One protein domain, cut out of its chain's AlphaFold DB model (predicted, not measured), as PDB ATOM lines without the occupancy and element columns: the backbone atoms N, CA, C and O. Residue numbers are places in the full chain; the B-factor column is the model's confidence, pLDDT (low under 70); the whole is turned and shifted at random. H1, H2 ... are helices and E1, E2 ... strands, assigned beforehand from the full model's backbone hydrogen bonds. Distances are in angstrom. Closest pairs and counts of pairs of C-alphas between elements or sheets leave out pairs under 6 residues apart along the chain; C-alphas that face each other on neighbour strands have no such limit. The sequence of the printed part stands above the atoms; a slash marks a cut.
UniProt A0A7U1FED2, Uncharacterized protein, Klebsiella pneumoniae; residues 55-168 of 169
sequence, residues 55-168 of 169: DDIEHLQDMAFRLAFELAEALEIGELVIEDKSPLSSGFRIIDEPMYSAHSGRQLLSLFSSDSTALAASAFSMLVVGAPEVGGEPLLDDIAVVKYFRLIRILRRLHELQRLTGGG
ATOM      1  N   ASP A  55     -38.117  -1.612 102.319       97.56
ATOM      2  CA  ASP A  55     -37.363  -1.113 101.170       97.56
ATOM      3  C   ASP A  55     -37.964   0.198 100.634       97.56
ATOM      4  O   ASP A  55     -38.348   0.305  99.468       97.56
ATOM      5  N   ASP A  56     -38.067   1.186 101.518       97.25
ATOM      6  CA  ASP A  56     -38.524   2.551 101.244       97.25
ATOM      7  C   ASP A  56     -37.635   3.581 101.963       97.25
ATOM      8  O   ASP A  56     -36.782   3.227 102.777       97.25
ATOM      9  N   ILE A  57     -37.769   4.862 101.605       97.31
ATOM     10  CA  ILE A  57     -36.856   5.915 102.076       97.31
ATOM     11  C   ILE A  57     -36.922   6.041 103.600       97.31
ATOM     12  O   ILE A  57     -35.878   6.074 104.251       97.31
ATOM     13  N   GLU A  58     -38.125   6.076 104.163       97.38
ATOM     14  CA  GLU A  58     -38.366   6.283 105.585       97.38
ATOM     15  C   GLU A  58     -37.760   5.155 106.429       97.38
ATOM     16  O   GLU A  58     -36.968   5.415 107.339       97.38
ATOM     17  N   HIS A  59     -38.042   3.894 106.088       97.88
ATOM     18  CA  HIS A  59     -37.498   2.759 106.836       97.88
ATOM     19  C   HIS A  59     -35.981   2.630 106.679       97.88
ATOM     20  O   HIS A  59     -35.285   2.338 107.653       97.88
ATOM     21  N   LEU A  60     -35.432   2.877 105.487       98.25
ATOM     22  CA  LEU A  60     -33.982   2.819 105.289       98.25
ATOM     23  C   LEU A  60     -33.256   3.943 106.043       98.25
ATOM     24  O   LEU A  60     -32.157   3.711 106.548       98.25
ATOM     25  N   GLN A  61     -33.863   5.125 106.170       97.94
ATOM     26  CA  GLN A  61     -33.344   6.203 107.014       97.94
ATOM     27  C   GLN A  61     -33.366   5.832 108.503       97.94
ATOM     28  O   GLN A  61     -32.382   6.081 109.200       97.94
ATOM     29  N   ASP A  62     -34.442   5.207 108.992       97.94
ATOM     30  CA  ASP A  62     -34.522   4.699 110.371       97.94
ATOM     31  C   ASP A  62     -33.422   3.670 110.659       97.94
ATOM     32  O   ASP A  62     -32.723   3.761 111.671       97.94
ATOM     33  N   MET A  63     -33.243   2.702 109.754       98.12
ATOM     34  CA  MET A  63     -32.208   1.673 109.877       98.12
ATOM     35  C   MET A  63     -30.805   2.287 109.855       98.12
ATOM     36  O   MET A  63     -29.956   1.927 110.671       98.12
ATOM     37  N   ALA A  64     -30.554   3.235 108.945       98.06
ATOM     38  CA  ALA A  64     -29.271   3.922 108.851       98.06
ATOM     39  C   ALA A  64     -28.956   4.726 110.120       98.06
ATOM     40  O   ALA A  64     -27.833   4.648 110.616       98.06
ATOM     41  N   PHE A  65     -29.943   5.432 110.685       97.88
ATOM     42  CA  PHE A  65     -29.784   6.148 111.952       97.88
ATOM     43  C   PHE A  65     -29.437   5.206 113.105       97.88
ATOM     44  O   PHE A  65     -28.465   5.456 113.814       97.88
ATOM     45  N   ARG A  66     -30.172   4.098 113.272       97.88
ATOM     46  CA  ARG A  66     -29.898   3.129 114.348       97.88
ATOM     47  C   ARG A  66     -28.505   2.523 114.223       97.88
ATOM     48  O   ARG A  66     -27.781   2.479 115.210       97.88
ATOM     49  N   LEU A  67     -28.096   2.131 113.014       98.00
ATOM     50  CA  LEU A  67     -26.745   1.617 112.765       98.00
ATOM     51  C   LEU A  67     -25.673   2.666 113.068       98.00
ATOM     52  O   LEU A  67     -24.692   2.352 113.733       98.00
ATOM     53  N   ALA A  68     -25.856   3.904 112.602       97.31
ATOM     54  CA  ALA A  68     -24.911   4.989 112.852       97.31
ATOM     55  C   ALA A  68     -24.796   5.318 114.345       97.31
ATOM     56  O   ALA A  68     -23.686   5.506 114.838       97.31
ATOM     57  N   PHE A  69     -25.919   5.337 115.064       97.19
ATOM     58  CA  PHE A  69     -25.951   5.557 116.507       97.19
ATOM     59  C   PHE A  69     -25.230   4.438 117.262       97.19
ATOM     60  O   PHE A  69     -24.374   4.719 118.089       97.19
ATOM     61  N   GLU A  70     -25.488   3.167 116.940       96.56
ATOM     62  CA  GLU A  70     -24.797   2.052 117.600       96.56
ATOM     63  C   GLU A  70     -23.294   2.017 117.321       96.56
ATOM     64  O   GLU A  70     -22.508   1.697 118.210       96.56
ATOM     65  N   LEU A  71     -22.883   2.361 116.098       96.12
ATOM     66  CA  LEU A  71     -21.469   2.514 115.763       96.12
ATOM     67  C   LEU A  71     -20.835   3.658 116.559       96.12
ATOM     68  O   LEU A  71     -19.718   3.518 117.041       96.12
ATOM     69  N   ALA A  72     -21.542   4.779 116.703       95.00
ATOM     70  CA  ALA A  72     -21.069   5.917 117.475       95.00
ATOM     71  C   ALA A  72     -20.982   5.611 118.975       95.00
ATOM     72  O   ALA A  72     -20.003   5.994 119.603       95.00
ATOM     73  N   GLU A  73     -21.944   4.873 119.532       94.69
ATOM     74  CA  GLU A  73     -21.910   4.395 120.919       94.69
ATOM     75  C   GLU A  73     -20.707   3.478 121.168       94.69
ATOM     76  O   GLU A  73     -19.991   3.661 122.149       94.69
ATOM     77  N   ALA A  74     -20.416   2.549 120.248       92.75
ATOM     78  CA  ALA A  74     -19.222   1.701 120.325       92.75
ATOM     79  C   ALA A  74     -17.904   2.502 120.264       92.75
ATOM     80  O   ALA A  74     -16.855   2.010 120.670       92.75
ATOM     81  N   LEU A  75     -17.967   3.735 119.759       91.75
ATOM     82  CA  LEU A  75     -16.856   4.673 119.622       91.75
ATOM     83  C   LEU A  75     -16.900   5.808 120.664       91.75
ATOM     84  O   LEU A  75     -16.151   6.772 120.514       91.75
ATOM     85  N   GLU A  76     -17.774   5.710 121.672       93.06
ATOM     86  CA  GLU A  76     -17.967   6.704 122.743       93.06
ATOM     87  C   GLU A  76     -18.294   8.126 122.236       93.06
ATOM     88  O   GLU A  76     -17.893   9.122 122.833       93.06
ATOM     89  N   ILE A  77     -19.008   8.223 121.109       94.31
ATOM     90  CA  ILE A  77     -19.414   9.487 120.466       94.31
ATOM     91  C   ILE A  77     -20.898   9.500 120.057       94.31
ATOM     92  O   ILE A  77     -21.283  10.188 119.103       94.31
ATOM     93  N   GLY A  78     -21.741   8.699 120.716       93.25
ATOM     94  CA  GLY A  78     -23.160   8.560 120.372       93.25
ATOM     95  C   GLY A  78     -23.951   9.865 120.462       93.25
ATOM     96  O   GLY A  78     -24.857  10.094 119.658       93.25
ATOM     97  N   GLU A  79     -23.552  10.782 121.345       93.56
ATOM     98  CA  GLU A  79     -24.155  12.107 121.505       93.56
ATOM     99  C   GLU A  79     -24.001  13.005 120.270       93.56
ATOM    100  O   GLU A  79     -24.749  13.970 120.108       93.56
ATOM    101  N   LEU A  80     -23.044  12.691 119.389       93.81
ATOM    102  CA  LEU A  80     -22.813  13.443 118.160       93.81
ATOM    103  C   LEU A  80     -23.757  13.029 117.029       93.81
ATOM    104  O   LEU A  80     -23.815  13.734 116.023       93.81
ATOM    105  N   VAL A  81     -24.470  11.906 117.140       95.38
ATOM    106  CA  VAL A  81     -25.370  11.428 116.083       95.38
ATOM    107  C   VAL A  81     -26.772  11.980 116.309       95.38
ATOM    108  O   VAL A  81     -27.410  11.709 117.323       95.38
ATOM    109  N   ILE A  82     -27.284  12.727 115.332       95.69
ATOM    110  CA  ILE A  82     -28.658  13.238 115.333       95.69
ATOM    111  C   ILE A  82     -29.418  12.628 114.157       95.69
ATOM    112  O   ILE A  82     -28.893  12.522 113.051       95.69
ATOM    113  N   GLU A  83     -30.676  12.272 114.388       96.38
ATOM    114  CA  GLU A  83     -31.602  11.833 113.349       96.38
ATOM    115  C   GLU A  83     -31.913  12.957 112.337       96.38
ATOM    116  O   GLU A  83     -32.160  14.105 112.713       96.38
ATOM    117  N   ASP A  84     -31.923  12.634 111.041       95.88
ATOM    118  CA  ASP A  84     -32.256  13.569 109.959       95.88
ATOM    119  C   ASP A  84     -33.185  12.898 108.938       95.88
ATOM    120  O   ASP A  84     -32.755  12.054 108.151       95.88
ATOM    121  N   LYS A  85     -34.457  13.312 108.937       94.88
ATOM    122  CA  LYS A  85     -35.531  12.803 108.063       94.88
ATOM    123  C   LYS A  85     -35.727  13.601 106.776       94.88
ATOM    124  O   LYS A  85     -36.772  13.504 106.133       94.88
ATOM    125  N   SER A  86     -34.765  14.438 106.401       93.81
ATOM    126  CA  SER A  86     -34.837  15.144 105.122       93.81
ATOM    127  C   SER A  86     -34.892  14.126 103.969       93.81
ATOM    128  O   SER A  86     -34.172  13.130 104.020       93.81
ATOM    129  N   PRO A  87     -35.668  14.343 102.890       91.38
ATOM    130  CA  PRO A  87     -35.862  13.328 101.843       91.38
ATOM    131  C   PRO A  87     -34.572  12.813 101.183       91.38
ATOM    132  O   PRO A  87     -34.511  11.666 100.751       91.38
ATOM    133  N   LEU A  88     -33.534  13.654 101.123       92.38
ATOM    134  CA  LEU A  88     -32.223  13.339 100.539       92.38
ATOM    135  C   LEU A  88     -31.129  13.054 101.586       92.38
ATOM    136  O   LEU A  88     -29.965  12.916 101.229       92.38
ATOM    137  N   SER A  89     -31.486  12.989 102.871       94.06
ATOM    138  CA  SER A  89     -30.564  12.653 103.960       94.06
ATOM    139  C   SER A  89     -30.270  11.150 103.997       94.06
ATOM    140  O   SER A  89     -31.088  10.329 103.576       94.06
ATOM    141  N   SER A  90     -29.138  10.788 104.593       95.31
ATOM    142  CA  SER A  90     -28.762   9.415 104.951       95.31
ATOM    143  C   SER A  90     -29.526   8.844 106.155       95.31
ATOM    144  O   SER A  90     -29.224   7.744 106.605       95.31
ATOM    145  N   GLY A  91     -30.487   9.586 106.709       96.19
ATOM    146  CA  GLY A  91     -31.237   9.246 107.923       96.19
ATOM    147  C   GLY A  91     -30.636   9.826 109.202       96.19
ATOM    148  O   GLY A  91     -31.304   9.875 110.234       96.19
ATOM    149  N   PHE A  92     -29.395  10.309 109.141       96.31
ATOM    150  CA  PHE A  92     -28.678  10.888 110.268       96.31
ATOM    151  C   PHE A  92     -27.678  11.949 109.812       96.31
ATOM    152  O   PHE A  92     -27.254  11.982 108.655       96.31
ATOM    153  N   ARG A  93     -27.255  12.776 110.766       94.75
ATOM    154  CA  ARG A  93     -26.151  13.724 110.635       94.75
ATOM    155  C   ARG A  93     -25.279  13.709 111.883       94.75
ATOM    156  O   ARG A  93     -25.728  13.313 112.957       94.75
ATOM    157  N   ILE A  94     -24.044  14.168 111.738       92.62
ATOM    158  CA  ILE A  94     -23.074  14.238 112.832       92.62
ATOM    159  C   ILE A  94     -22.893  15.696 113.256       92.62
ATOM    160  O   ILE A  94     -22.640  16.549 112.407       92.62
ATOM    161  N   ILE A  95     -23.008  15.989 114.553       90.88
ATOM    162  CA  ILE A  95     -22.757  17.329 115.095       90.88
ATOM    163  C   ILE A  95     -21.294  17.708 114.845       90.88
ATOM    164  O   ILE A  95     -20.362  16.928 115.080       90.88
ATOM    165  N   ASP A  96     -21.084  18.931 114.368       86.31
ATOM    166  CA  ASP A  96     -19.753  19.510 114.238       86.31
ATOM    167  C   ASP A  96     -19.289  20.111 115.567       86.31
ATOM    168  O   ASP A  96     -19.417  21.306 115.816       86.31
ATOM    169  N   GLU A  97     -18.774  19.246 116.441       86.88
ATOM    170  CA  GLU A  97     -18.121  19.649 117.685       86.88
ATOM    171  C   GLU A  97     -16.595  19.719 117.491       86.88
ATOM    172  O   GLU A  97     -15.962  18.689 117.215       86.88
ATOM    173  N   PRO A  98     -15.953  20.892 117.684       85.69
ATOM    174  CA  PRO A  98     -14.512  21.062 117.479       85.69
ATOM    175  C   PRO A  98     -13.652  20.085 118.288       85.69
ATOM    176  O   PRO A  98     -12.599  19.655 117.811       85.69
ATOM    177  N   MET A  99     -14.113  19.700 119.484       88.12
ATOM    178  CA  MET A  99     -13.425  18.753 120.368       88.12
ATOM    179  C   MET A  99     -13.253  17.368 119.727       88.12
ATOM    180  O   MET A  99     -12.224  16.728 119.920       88.12
ATOM    181  N   TYR A 100     -14.219  16.941 118.913       84.31
ATOM    182  CA  TYR A 100     -14.222  15.634 118.255       84.31
ATOM    183  C   TYR A 100     -13.798  15.708 116.787       84.31
ATOM    184  O   TYR A 100     -13.864  14.713 116.068       84.31
ATOM    185  N   SER A 101     -13.339  16.873 116.318       80.50
ATOM    186  CA  SER A 101     -13.029  17.109 114.903       80.50
ATOM    187  C   SER A 101     -12.013  16.115 114.318       80.50
ATOM    188  O   SER A 101     -12.180  15.659 113.186       80.50
ATOM    189  N   ALA A 102     -11.010  15.730 115.113       82.88
ATOM    190  CA  ALA A 102      -9.976  14.757 114.759       82.88
ATOM    191  C   ALA A 102     -10.309  13.306 115.165       82.88
ATOM    192  O   ALA A 102      -9.492  12.412 114.951       82.88
ATOM    193  N   HIS A 103     -11.482  13.055 115.758       88.19
ATOM    194  CA  HIS A 103     -11.873  11.720 116.198       88.19
ATOM    195  C   HIS A 103     -12.149  10.823 114.985       88.19
ATOM    196  O   HIS A 103     -13.075  11.074 114.211       88.19
ATOM    197  N   SER A 104     -11.362   9.760 114.809       86.62
ATOM    198  CA  SER A 104     -11.443   8.904 113.616       86.62
ATOM    199  C   SER A 104     -12.805   8.219 113.465       86.62
ATOM    200  O   SER A 104     -13.288   8.070 112.346       86.62
ATOM    201  N   GLY A 105     -13.473   7.896 114.577       87.00
ATOM    202  CA  GLY A 105     -14.846   7.388 114.568       87.00
ATOM    203  C   GLY A 105     -15.863   8.391 114.012       87.00
ATOM    204  O   GLY A 105     -16.720   8.042 113.202       87.00
ATOM    205  N   ARG A 106     -15.705   9.674 114.364       89.94
ATOM    206  CA  ARG A 106     -16.545  10.757 113.837       89.94
ATOM    207  C   ARG A 106     -16.303  10.929 112.341       89.94
ATOM    208  O   ARG A 106     -17.254  11.013 111.571       89.94
ATOM    209  N   GLN A 107     -15.035  10.950 111.930       89.81
ATOM    210  CA  GLN A 107     -14.654  11.051 110.520       89.81
ATOM    211  C   GLN A 107     -15.248   9.894 109.708       89.81
ATOM    212  O   GLN A 107     -15.854  10.140 108.668       89.81
ATOM    213  N   LEU A 108     -15.169   8.662 110.218       91.19
ATOM    214  CA  LEU A 108     -15.739   7.473 109.585       91.19
ATOM    215  C   LEU A 108     -17.249   7.589 109.351       91.19
ATOM    216  O   LEU A 108     -17.707   7.332 108.240       91.19
ATOM    217  N   LEU A 109     -18.017   7.985 110.369       90.81
ATOM    218  CA  LEU A 109     -19.471   8.138 110.241       90.81
ATOM    219  C   LEU A 109     -19.849   9.349 109.384       90.81
ATOM    220  O   LEU A 109     -20.823   9.297 108.633       90.81
ATOM    221  N   SER A 110     -19.051  10.419 109.436       90.62
ATOM    222  CA  SER A 110     -19.285  11.611 108.623       90.62
ATOM    223  C   SER A 110     -19.190  11.333 107.124       90.62
ATOM    224  O   SER A 110     -19.876  12.013 106.377       90.62
ATOM    225  N   LEU A 111     -18.452  10.301 106.679       90.00
ATOM    226  CA  LEU A 111     -18.381   9.890 105.262       90.00
ATOM    227  C   LEU A 111     -19.756   9.633 104.632       90.00
ATOM    228  O   LEU A 111     -19.893   9.645 103.409       90.00
ATOM    229  N   PHE A 112     -20.756   9.356 105.464       89.31
ATOM    230  CA  PHE A 112     -22.124   9.087 105.053       89.31
ATOM    231  C   PHE A 112     -23.104  10.192 105.444       89.31
ATOM    232  O   PHE A 112     -24.258  10.129 105.046       89.31
ATOM    233  N   SER A 113     -22.672  11.187 106.213       83.62
ATOM    234  CA  SER A 113     -23.477  12.356 106.560       83.62
ATOM    235  C   SER A 113     -23.416  13.392 105.433       83.62
ATOM    236  O   SER A 113     -22.474  13.411 104.639       83.62
ATOM    237  N   SER A 114     -24.388  14.306 105.395       73.50
ATOM    238  CA  SER A 114     -24.401  15.456 104.476       73.50
ATOM    239  C   SER A 114     -23.131  16.318 104.582       73.50
ATOM    240  O   SER A 114     -22.667  16.869 103.587       73.50
ATOM    241  N   ASP A 115     -22.528  16.368 105.773       69.56
ATOM    242  CA  ASP A 115     -21.285  17.088 106.075       69.56
ATOM    243  C   ASP A 115     -20.062  16.156 106.003       69.56
ATOM    244  O   ASP A 115     -19.344  15.945 106.985       69.56
ATOM    245  N   SER A 116     -19.847  15.536 104.838       71.31
ATOM    246  CA  SER A 116     -18.771  14.560 104.646       71.31
ATOM    247  C   SER A 116     -17.389  15.163 104.894       71.31
ATOM    248  O   SER A 116     -16.930  16.028 104.146       71.31
ATOM    249  N   THR A 117     -16.672  14.633 105.887       73.38
ATOM    250  CA  THR A 117     -15.258  14.956 106.117       73.38
ATOM    251  C   THR A 117     -14.350  13.900 105.492       73.38
ATOM    252  O   THR A 117     -14.711  12.730 105.381       73.38
ATOM    253  N   ALA A 118     -13.165  14.303 105.036       76.81
ATOM    254  CA  ALA A 118     -12.212  13.362 104.462       76.81
ATOM    255  C   ALA A 118     -11.622  12.455 105.555       76.81
ATOM    256  O   ALA A 118     -11.039  12.943 106.522       76.81
ATOM    257  N   LEU A 119     -11.707  11.137 105.357       82.69
ATOM    258  CA  LEU A 119     -10.982  10.145 106.149       82.69
ATOM    259  C   LEU A 119      -9.779   9.643 105.345       82.69
ATOM    260  O   LEU A 119      -9.921   9.193 104.206       82.69
ATOM    261  N   ALA A 120      -8.584   9.698 105.932       84.94
ATOM    262  CA  ALA A 120      -7.399   9.125 105.301       84.94
ATOM    263  C   ALA A 120      -7.554   7.600 105.152       84.94
ATOM    264  O   ALA A 120      -7.965   6.921 106.091       84.94
ATOM    265  N   ALA A 121      -7.163   7.040 104.003       84.69
ATOM    266  CA  ALA A 121      -7.263   5.596 103.755       84.69
ATOM    267  C   ALA A 121      -6.504   4.752 104.801       84.69
ATOM    268  O   ALA A 121      -6.955   3.673 105.179       84.69
ATOM    269  N   SER A 122      -5.381   5.263 105.316       85.69
ATOM    270  CA  SER A 122      -4.640   4.636 106.415       85.69
ATOM    271  C   SER A 122      -5.432   4.619 107.723       85.69
ATOM    272  O   SER A 122      -5.427   3.608 108.416       85.69
ATOM    273  N   ALA A 123      -6.154   5.698 108.042       86.62
ATOM    274  CA  ALA A 123      -7.014   5.756 109.220       86.62
ATOM    275  C   ALA A 123      -8.179   4.766 109.095       86.62
ATOM    276  O   ALA A 123      -8.458   4.037 110.040       86.62
ATOM    277  N   PHE A 124      -8.791   4.656 107.912       90.06
ATOM    278  CA  PHE A 124      -9.795   3.624 107.644       90.06
ATOM    279  C   PHE A 124      -9.242   2.206 107.857       90.06
ATOM    280  O   PHE A 124      -9.876   1.392 108.523       90.06
ATOM    281  N   SER A 125      -8.039   1.919 107.346       91.19
ATOM    282  CA  SER A 125      -7.387   0.618 107.545       91.19
ATOM    283  C   SER A 125      -7.166   0.309 109.026       91.19
ATOM    284  O   SER A 125      -7.457  -0.800 109.457       91.19
ATOM    285  N   MET A 126      -6.700   1.280 109.815       89.44
ATOM    286  CA  MET A 126      -6.520   1.100 111.261       89.44
ATOM    287  C   MET A 126      -7.846   0.872 111.993       89.44
ATOM    288  O   MET A 126      -7.905   0.046 112.894       89.44
ATOM    289  N   LEU A 127      -8.915   1.570 111.598       90.06
ATOM    290  CA  LEU A 127     -10.236   1.418 112.211       90.06
ATOM    291  C   LEU A 127     -10.840   0.029 111.972       90.06
ATOM    292  O   LEU A 127     -11.459  -0.516 112.878       90.06
ATOM    293  N   VAL A 128     -10.681  -0.515 110.762       92.06
ATOM    294  CA  VAL A 128     -11.388  -1.732 110.319       92.06
ATOM    295  C   VAL A 128     -10.531  -2.994 110.421       92.06
ATOM    296  O   VAL A 128     -11.055  -4.067 110.690       92.06
ATOM    297  N   VAL A 129      -9.228  -2.890 110.160       93.62
ATOM    298  CA  VAL A 129      -8.307  -4.039 110.088       93.62
ATOM    299  C   VAL A 129      -7.321  -4.040 111.252       93.62
ATOM    300  O   VAL A 129      -6.931  -5.107 111.720       93.62
ATOM    301  N   GLY A 130      -6.923  -2.859 111.721       92.56
ATOM    302  CA  GLY A 130      -5.851  -2.721 112.696       92.56
ATOM    303  C   GLY A 130      -4.468  -2.894 112.062       92.56
ATOM    304  O   GLY A 130      -4.274  -2.677 110.860       92.56
ATOM    305  N   ALA A 131      -3.499  -3.269 112.885       91.50
ATOM    306  CA  ALA A 131      -2.095  -3.417 112.553       91.50
ATOM    307  C   ALA A 131      -1.514  -4.689 113.206       91.50
ATOM    308  O   ALA A 131      -2.043  -5.174 114.206       91.50
ATOM    309  N   PRO A 132      -0.448  -5.279 112.636       91.31
ATOM    310  CA  PRO A 132       0.112  -6.539 113.126       91.31
ATOM    311  C   PRO A 132       0.904  -6.396 114.435       91.31
ATOM    312  O   PRO A 132       1.280  -7.409 115.030       91.31
ATOM    313  N   GLU A 133       1.231  -5.173 114.861       92.88
ATOM    314  CA  GLU A 133       1.953  -4.925 116.104       92.88
ATOM    315  C   GLU A 133       1.062  -5.116 117.343       92.88
ATOM    316  O   GLU A 133      -0.162  -5.027 117.295       92.88
ATOM    317  N   VAL A 134       1.694  -5.357 118.495       89.44
ATOM    318  CA  VAL A 134       0.992  -5.420 119.786       89.44
ATOM    319  C   VAL A 134       0.337  -4.067 120.078       89.44
ATOM    320  O   VAL A 134       1.021  -3.044 120.033       89.44
ATOM    321  N   GLY A 135      -0.956  -4.064 120.418       85.94
ATOM    322  CA  GLY A 135      -1.736  -2.832 120.581       85.94
ATOM    323  C   GLY A 135      -2.297  -2.273 119.268       85.94
ATOM    324  O   GLY A 135      -2.782  -1.144 119.244       85.94
ATOM    325  N   GLY A 136      -2.158  -3.018 118.166       88.31
ATOM    326  CA  GLY A 136      -2.681  -2.681 116.846       88.31
ATOM    327  C   GLY A 136      -4.090  -3.210 116.585       88.31
ATOM    328  O   GLY A 136      -4.475  -3.311 115.427       88.31
ATOM    329  N   GLU A 137      -4.858  -3.600 117.601       92.38
ATOM    330  CA  GLU A 137      -6.223  -4.091 117.409       92.38
ATOM    331  C   GLU A 137      -7.088  -3.048 116.666       92.38
ATOM    332  O   GLU A 137      -6.937  -1.842 116.894       92.38
ATOM    333  N   PRO A 138      -7.982  -3.478 115.755       93.62
ATOM    334  CA  PRO A 138      -8.893  -2.556 115.092       93.62
ATOM    335  C   PRO A 138      -9.783  -1.860 116.120       93.62
ATOM    336  O   PRO A 138     -10.207  -2.461 117.107       93.62
ATOM    337  N   LEU A 139     -10.092  -0.587 115.870       90.06
ATOM    338  CA  LEU A 139     -10.991   0.163 116.751       90.06
ATOM    339  C   LEU A 139     -12.428  -0.368 116.675       90.06
ATOM    340  O   LEU A 139     -13.151  -0.331 117.666       90.06
ATOM    341  N   LEU A 140     -12.848  -0.839 115.498       93.81
ATOM    342  CA  LEU A 140     -14.128  -1.512 115.328       93.81
ATOM    343  C   LEU A 140     -13.957  -3.004 115.599       93.81
ATOM    344  O   LEU A 140     -13.206  -3.683 114.898       93.81
ATOM    345  N   ASP A 141     -14.697  -3.513 116.579       93.56
ATOM    346  CA  ASP A 141     -14.824  -4.952 116.785       93.56
ATOM    347  C   ASP A 141     -15.630  -5.619 115.652       93.56
ATOM    348  O   ASP A 141     -16.233  -4.956 114.800       93.56
ATOM    349  N   ASP A 142     -15.667  -6.951 115.635       95.06
ATOM    350  CA  ASP A 142     -16.346  -7.705 114.575       95.06
ATOM    351  C   ASP A 142     -17.837  -7.331 114.444       95.06
ATOM    352  O   ASP A 142     -18.382  -7.317 113.336       95.06
ATOM    353  N   ILE A 143     -18.513  -7.006 115.556       95.69
ATOM    354  CA  ILE A 143     -19.926  -6.598 115.553       95.69
ATOM    355  C   ILE A 143     -20.066  -5.238 114.868       95.69
ATOM    356  O   ILE A 143     -20.892  -5.085 113.961       95.69
ATOM    357  N   ALA A 144     -19.250  -4.264 115.263       95.56
ATOM    358  CA  ALA A 144     -19.228  -2.932 114.686       95.56
ATOM    359  C   ALA A 144     -18.843  -2.977 113.201       95.56
ATOM    360  O   ALA A 144     -19.483  -2.316 112.386       95.56
ATOM    361  N   VAL A 145     -17.889  -3.819 112.799       95.69
ATOM    362  CA  VAL A 145     -17.536  -4.008 111.382       95.69
ATOM    363  C   VAL A 145     -18.724  -4.543 110.579       95.69
ATOM    364  O   VAL A 145     -19.046  -3.999 109.518       95.69
ATOM    365  N   VAL A 146     -19.439  -5.558 111.079       97.12
ATOM    366  CA  VAL A 146     -20.647  -6.071 110.405       97.12
ATOM    367  C   VAL A 146     -21.723  -4.988 110.296       97.12
ATOM    368  O   VAL A 146     -22.313  -4.818 109.222       97.12
ATOM    369  N   LYS A 147     -21.951  -4.212 111.362       97.25
ATOM    370  CA  LYS A 147     -22.900  -3.087 111.354       97.25
ATOM    371  C   LYS A 147     -22.481  -1.981 110.390       97.25
ATOM    372  O   LYS A 147     -23.332  -1.435 109.692       97.25
ATOM    373  N   TYR A 148     -21.185  -1.712 110.261       96.62
ATOM    374  CA  TYR A 148     -20.648  -0.755 109.298       96.62
ATOM    375  C   TYR A 148     -20.899  -1.200 107.849       96.62
ATOM    376  O   TYR A 148     -21.386  -0.422 107.026       96.62
ATOM    377  N   PHE A 149     -20.669  -2.477 107.529       97.00
ATOM    378  CA  PHE A 149     -21.011  -3.018 106.208       97.00
ATOM    379  C   PHE A 149     -22.518  -3.023 105.947       97.00
ATOM    380  O   PHE A 149     -22.953  -2.719 104.829       97.00
ATOM    381  N   ARG A 150     -23.327  -3.316 106.972       97.94
ATOM    382  CA  ARG A 150     -24.783  -3.199 106.882       97.94
ATOM    383  C   ARG A 150     -25.200  -1.758 106.592       97.94
ATOM    384  O   ARG A 150     -26.003  -1.551 105.686       97.94
ATOM    385  N   LEU A 151     -24.610  -0.772 107.268       98.06
ATOM    386  CA  LEU A 151     -24.866   0.648 107.028       98.06
ATOM    387  C   LEU A 151     -24.563   1.023 105.572       98.06
ATOM    388  O   LEU A 151     -25.427   1.577 104.897       98.06
ATOM    389  N   ILE A 152     -23.400   0.625 105.040       97.50
ATOM    390  CA  ILE A 152     -23.062   0.830 103.620       97.50
ATOM    391  C   ILE A 152     -24.145   0.240 102.711       97.50
ATOM    392  O   ILE A 152     -24.568   0.884 101.747       97.50
ATOM    393  N   ARG A 153     -24.613  -0.983 102.990       98.00
ATOM    394  CA  ARG A 153     -25.651  -1.626 102.177       98.00
ATOM    395  C   ARG A 153     -26.963  -0.838 102.180       98.00
ATOM    396  O   ARG A 153     -27.558  -0.688 101.105       98.00
ATOM    397  N   ILE A 154     -27.408  -0.391 103.353       98.44
ATOM    398  CA  ILE A 154     -28.641   0.384 103.528       98.44
ATOM    399  C   ILE A 154     -28.530   1.719 102.796       98.44
ATOM    400  O   ILE A 154     -29.376   2.024 101.961       98.44
ATOM    401  N   LEU A 155     -27.436   2.456 102.994       97.62
ATOM    402  CA  LEU A 155     -27.214   3.753 102.351       97.62
ATOM    403  C   LEU A 155     -27.151   3.655 100.829       97.62
ATOM    404  O   LEU A 155     -27.721   4.481 100.121       97.62
ATOM    405  N   ARG A 156     -26.515   2.604 100.296       97.69
ATOM    406  CA  ARG A 156     -26.521   2.355  98.848       97.69
ATOM    407  C   ARG A 156     -27.943   2.217  98.311       97.69
ATOM    408  O   ARG A 156     -28.237   2.806  97.272       97.69
ATOM    409  N   ARG A 157     -28.816   1.492  99.021       98.06
ATOM    410  CA  ARG A 157     -30.222   1.338  98.627       98.06
ATOM    411  C   ARG A 157     -31.005   2.634  98.767       98.06
ATOM    412  O   ARG A 157     -31.723   3.009  97.847       98.06
ATOM    413  N   LEU A 158     -30.824   3.327  99.883       97.69
ATOM    414  CA  LEU A 158     -31.465   4.607 100.149       97.69
ATOM    415  C   LEU A 158     -31.152   5.610  99.032       97.69
ATOM    416  O   LEU A 158     -32.063   6.171  98.430       97.69
ATOM    417  N   HIS A 159     -29.878   5.736  98.656       96.06
ATOM    418  CA  HIS A 159     -29.464   6.610  97.561       96.06
ATOM    419  C   HIS A 159     -30.025   6.168  96.197       96.06
ATOM    420  O   HIS A 159     -30.250   7.008  95.327       96.06
ATOM    421  N   GLU A 160     -30.221   4.864  95.957       97.19
ATOM    422  CA  GLU A 160     -30.914   4.382  94.752       97.19
ATOM    423  C   GLU A 160     -32.353   4.893  94.701       97.19
ATOM    424  O   GLU A 160     -32.746   5.455  93.679       97.19
ATOM    425  N   LEU A 161     -33.106   4.759  95.794       96.88
ATOM    426  CA  LEU A 161     -34.486   5.237  95.873       96.88
ATOM    427  C   LEU A 161     -34.567   6.763  95.753       96.88
ATOM    428  O   LEU A 161     -35.364   7.276  94.975       96.88
ATOM    429  N   GLN A 162     -33.684   7.493  96.432       95.38
ATOM    430  CA  GLN A 162     -33.636   8.956  96.370       95.38
ATOM    431  C   GLN A 162     -33.365   9.485  94.959       95.38
ATOM    432  O   GLN A 162     -33.990  10.457  94.543       95.38
ATOM    433  N   ARG A 163     -32.485   8.834  94.182       95.19
ATOM    434  CA  ARG A 163     -32.263   9.208  92.772       95.19
ATOM    435  C   ARG A 163     -33.497   8.969  91.905       95.19
ATOM    436  O   ARG A 163     -33.744   9.750  90.993       95.19
ATOM    437  N   LEU A 164     -34.249   7.903  92.169       93.44
ATOM    438  CA  LEU A 164     -35.473   7.595  91.426       93.44
ATOM    439  C   LEU A 164     -36.599   8.583  91.755       93.44
ATOM    440  O   LEU A 164     -37.340   8.968  90.856       93.44
ATOM    441  N   THR A 165     -36.691   9.029  93.008       85.94
ATOM    442  CA  THR A 165     -37.692  10.011  93.450       85.94
ATOM    443  C   THR A 165     -37.323  11.444  93.044       85.94
ATOM    444  O   THR A 165     -38.198  12.204  92.644       85.94
ATOM    445  N   GLY A 166     -36.040  11.816  93.100       66.75
ATOM    446  CA  GLY A 166     -35.554  13.161  92.757       66.75
ATOM    447  C   GLY A 166     -35.333  13.414  91.260       66.75
ATOM    448  O   GLY A 166     -35.180  14.558  90.854       66.75
ATOM    449  N   GLY A 167     -35.320  12.374  90.420       56.25
ATOM    450  CA  GLY A 167     -35.194  12.500  88.959       56.25
ATOM    451  C   GLY A 167     -36.508  12.795  88.220       56.25
ATOM    452  O   GLY A 167     -36.541  12.682  86.997       56.25
ATOM    453  N   GLY A 168     -37.587  13.092  88.953       50.41
ATOM    454  CA  GLY A 168     -38.926  13.368  88.422       50.41
ATOM    455  C   GLY A 168     -39.303  14.852  88.325       50.41
ATOM    456  O   GLY A 168     -40.477  15.131  88.082       50.41
TER     457      GLY A 168
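Overview. This is residues 55 to 168 of the 169 residues of an uncharacterized protein of Klebsiella pneumoniae (UniProt A0A7U1FED2). Two long helices, H1 and H4, lie side by side and run opposite ways; along another side of H1 packs a small two-stranded hairpin, E1 and E2, with the short helix H2 beyond it at one end of H1. H3 stands across H2, and the loop around Val 134 reaches out at one end of the long axis, far from the last residues after H4. The 114 printed residues hold four named helices and two named strands, in the order H1 E1 E2 H2 H3 H4, with E1 and E2 antiparallel; the class is mostly helix. The whole is compact, with a radius of gyration of the C-alphas of 14.5 A, and elongated, spanning 53 by 28 by 21 A.

Along the chain. H1, residues 57 to 74, begins at C-alpha 57 (-36.856, 5.915, 102.076) and is 25.7 A long. E1 is residues 81 to 84, E2 91 to 94, H2 104 to 110 and H3 121 to 128. H4, residues 142 to 166, is 35.8 A long and ends at C-alpha 166 (-35.554, 13.161, 92.757).

Arrangement. H1 and H4 touch at a shallow tilt of 27 degrees, opposite ways; their closest C-alphas, of Ala 64 and Leu 151, are 5.8 A apart. The closest C-alphas of H1 and E2, of Gln 61 and Gly 91, are 3.8 A apart. In the hairpin E1 and E2, N 82 and O 93 are 2.9 A apart, within hydrogen-bond range. H1, with residues 68 to 72 alone, touches H2 at Ala 68 and Leu 109, the closest C-alphas, 6.8 A. H2 and H3 touch about perpendicular, at 81 degrees, closest at the C-alphas of Ser 104 and Ala 123, 7.0 A. H2 and H4 are apart. In H1, H2, H3 and H4 every O i to N i+4 pair is within hydrogen-bond range.

Size, cuts and confidence. The two C-alphas farthest apart, of Val 134 and Gly 168, are 54.1 A from each other. The printed part has no cut; the link H3 to H4, 13 residues, is long. The pLDDT is under 70 at residue 115 and residues 166 to 168.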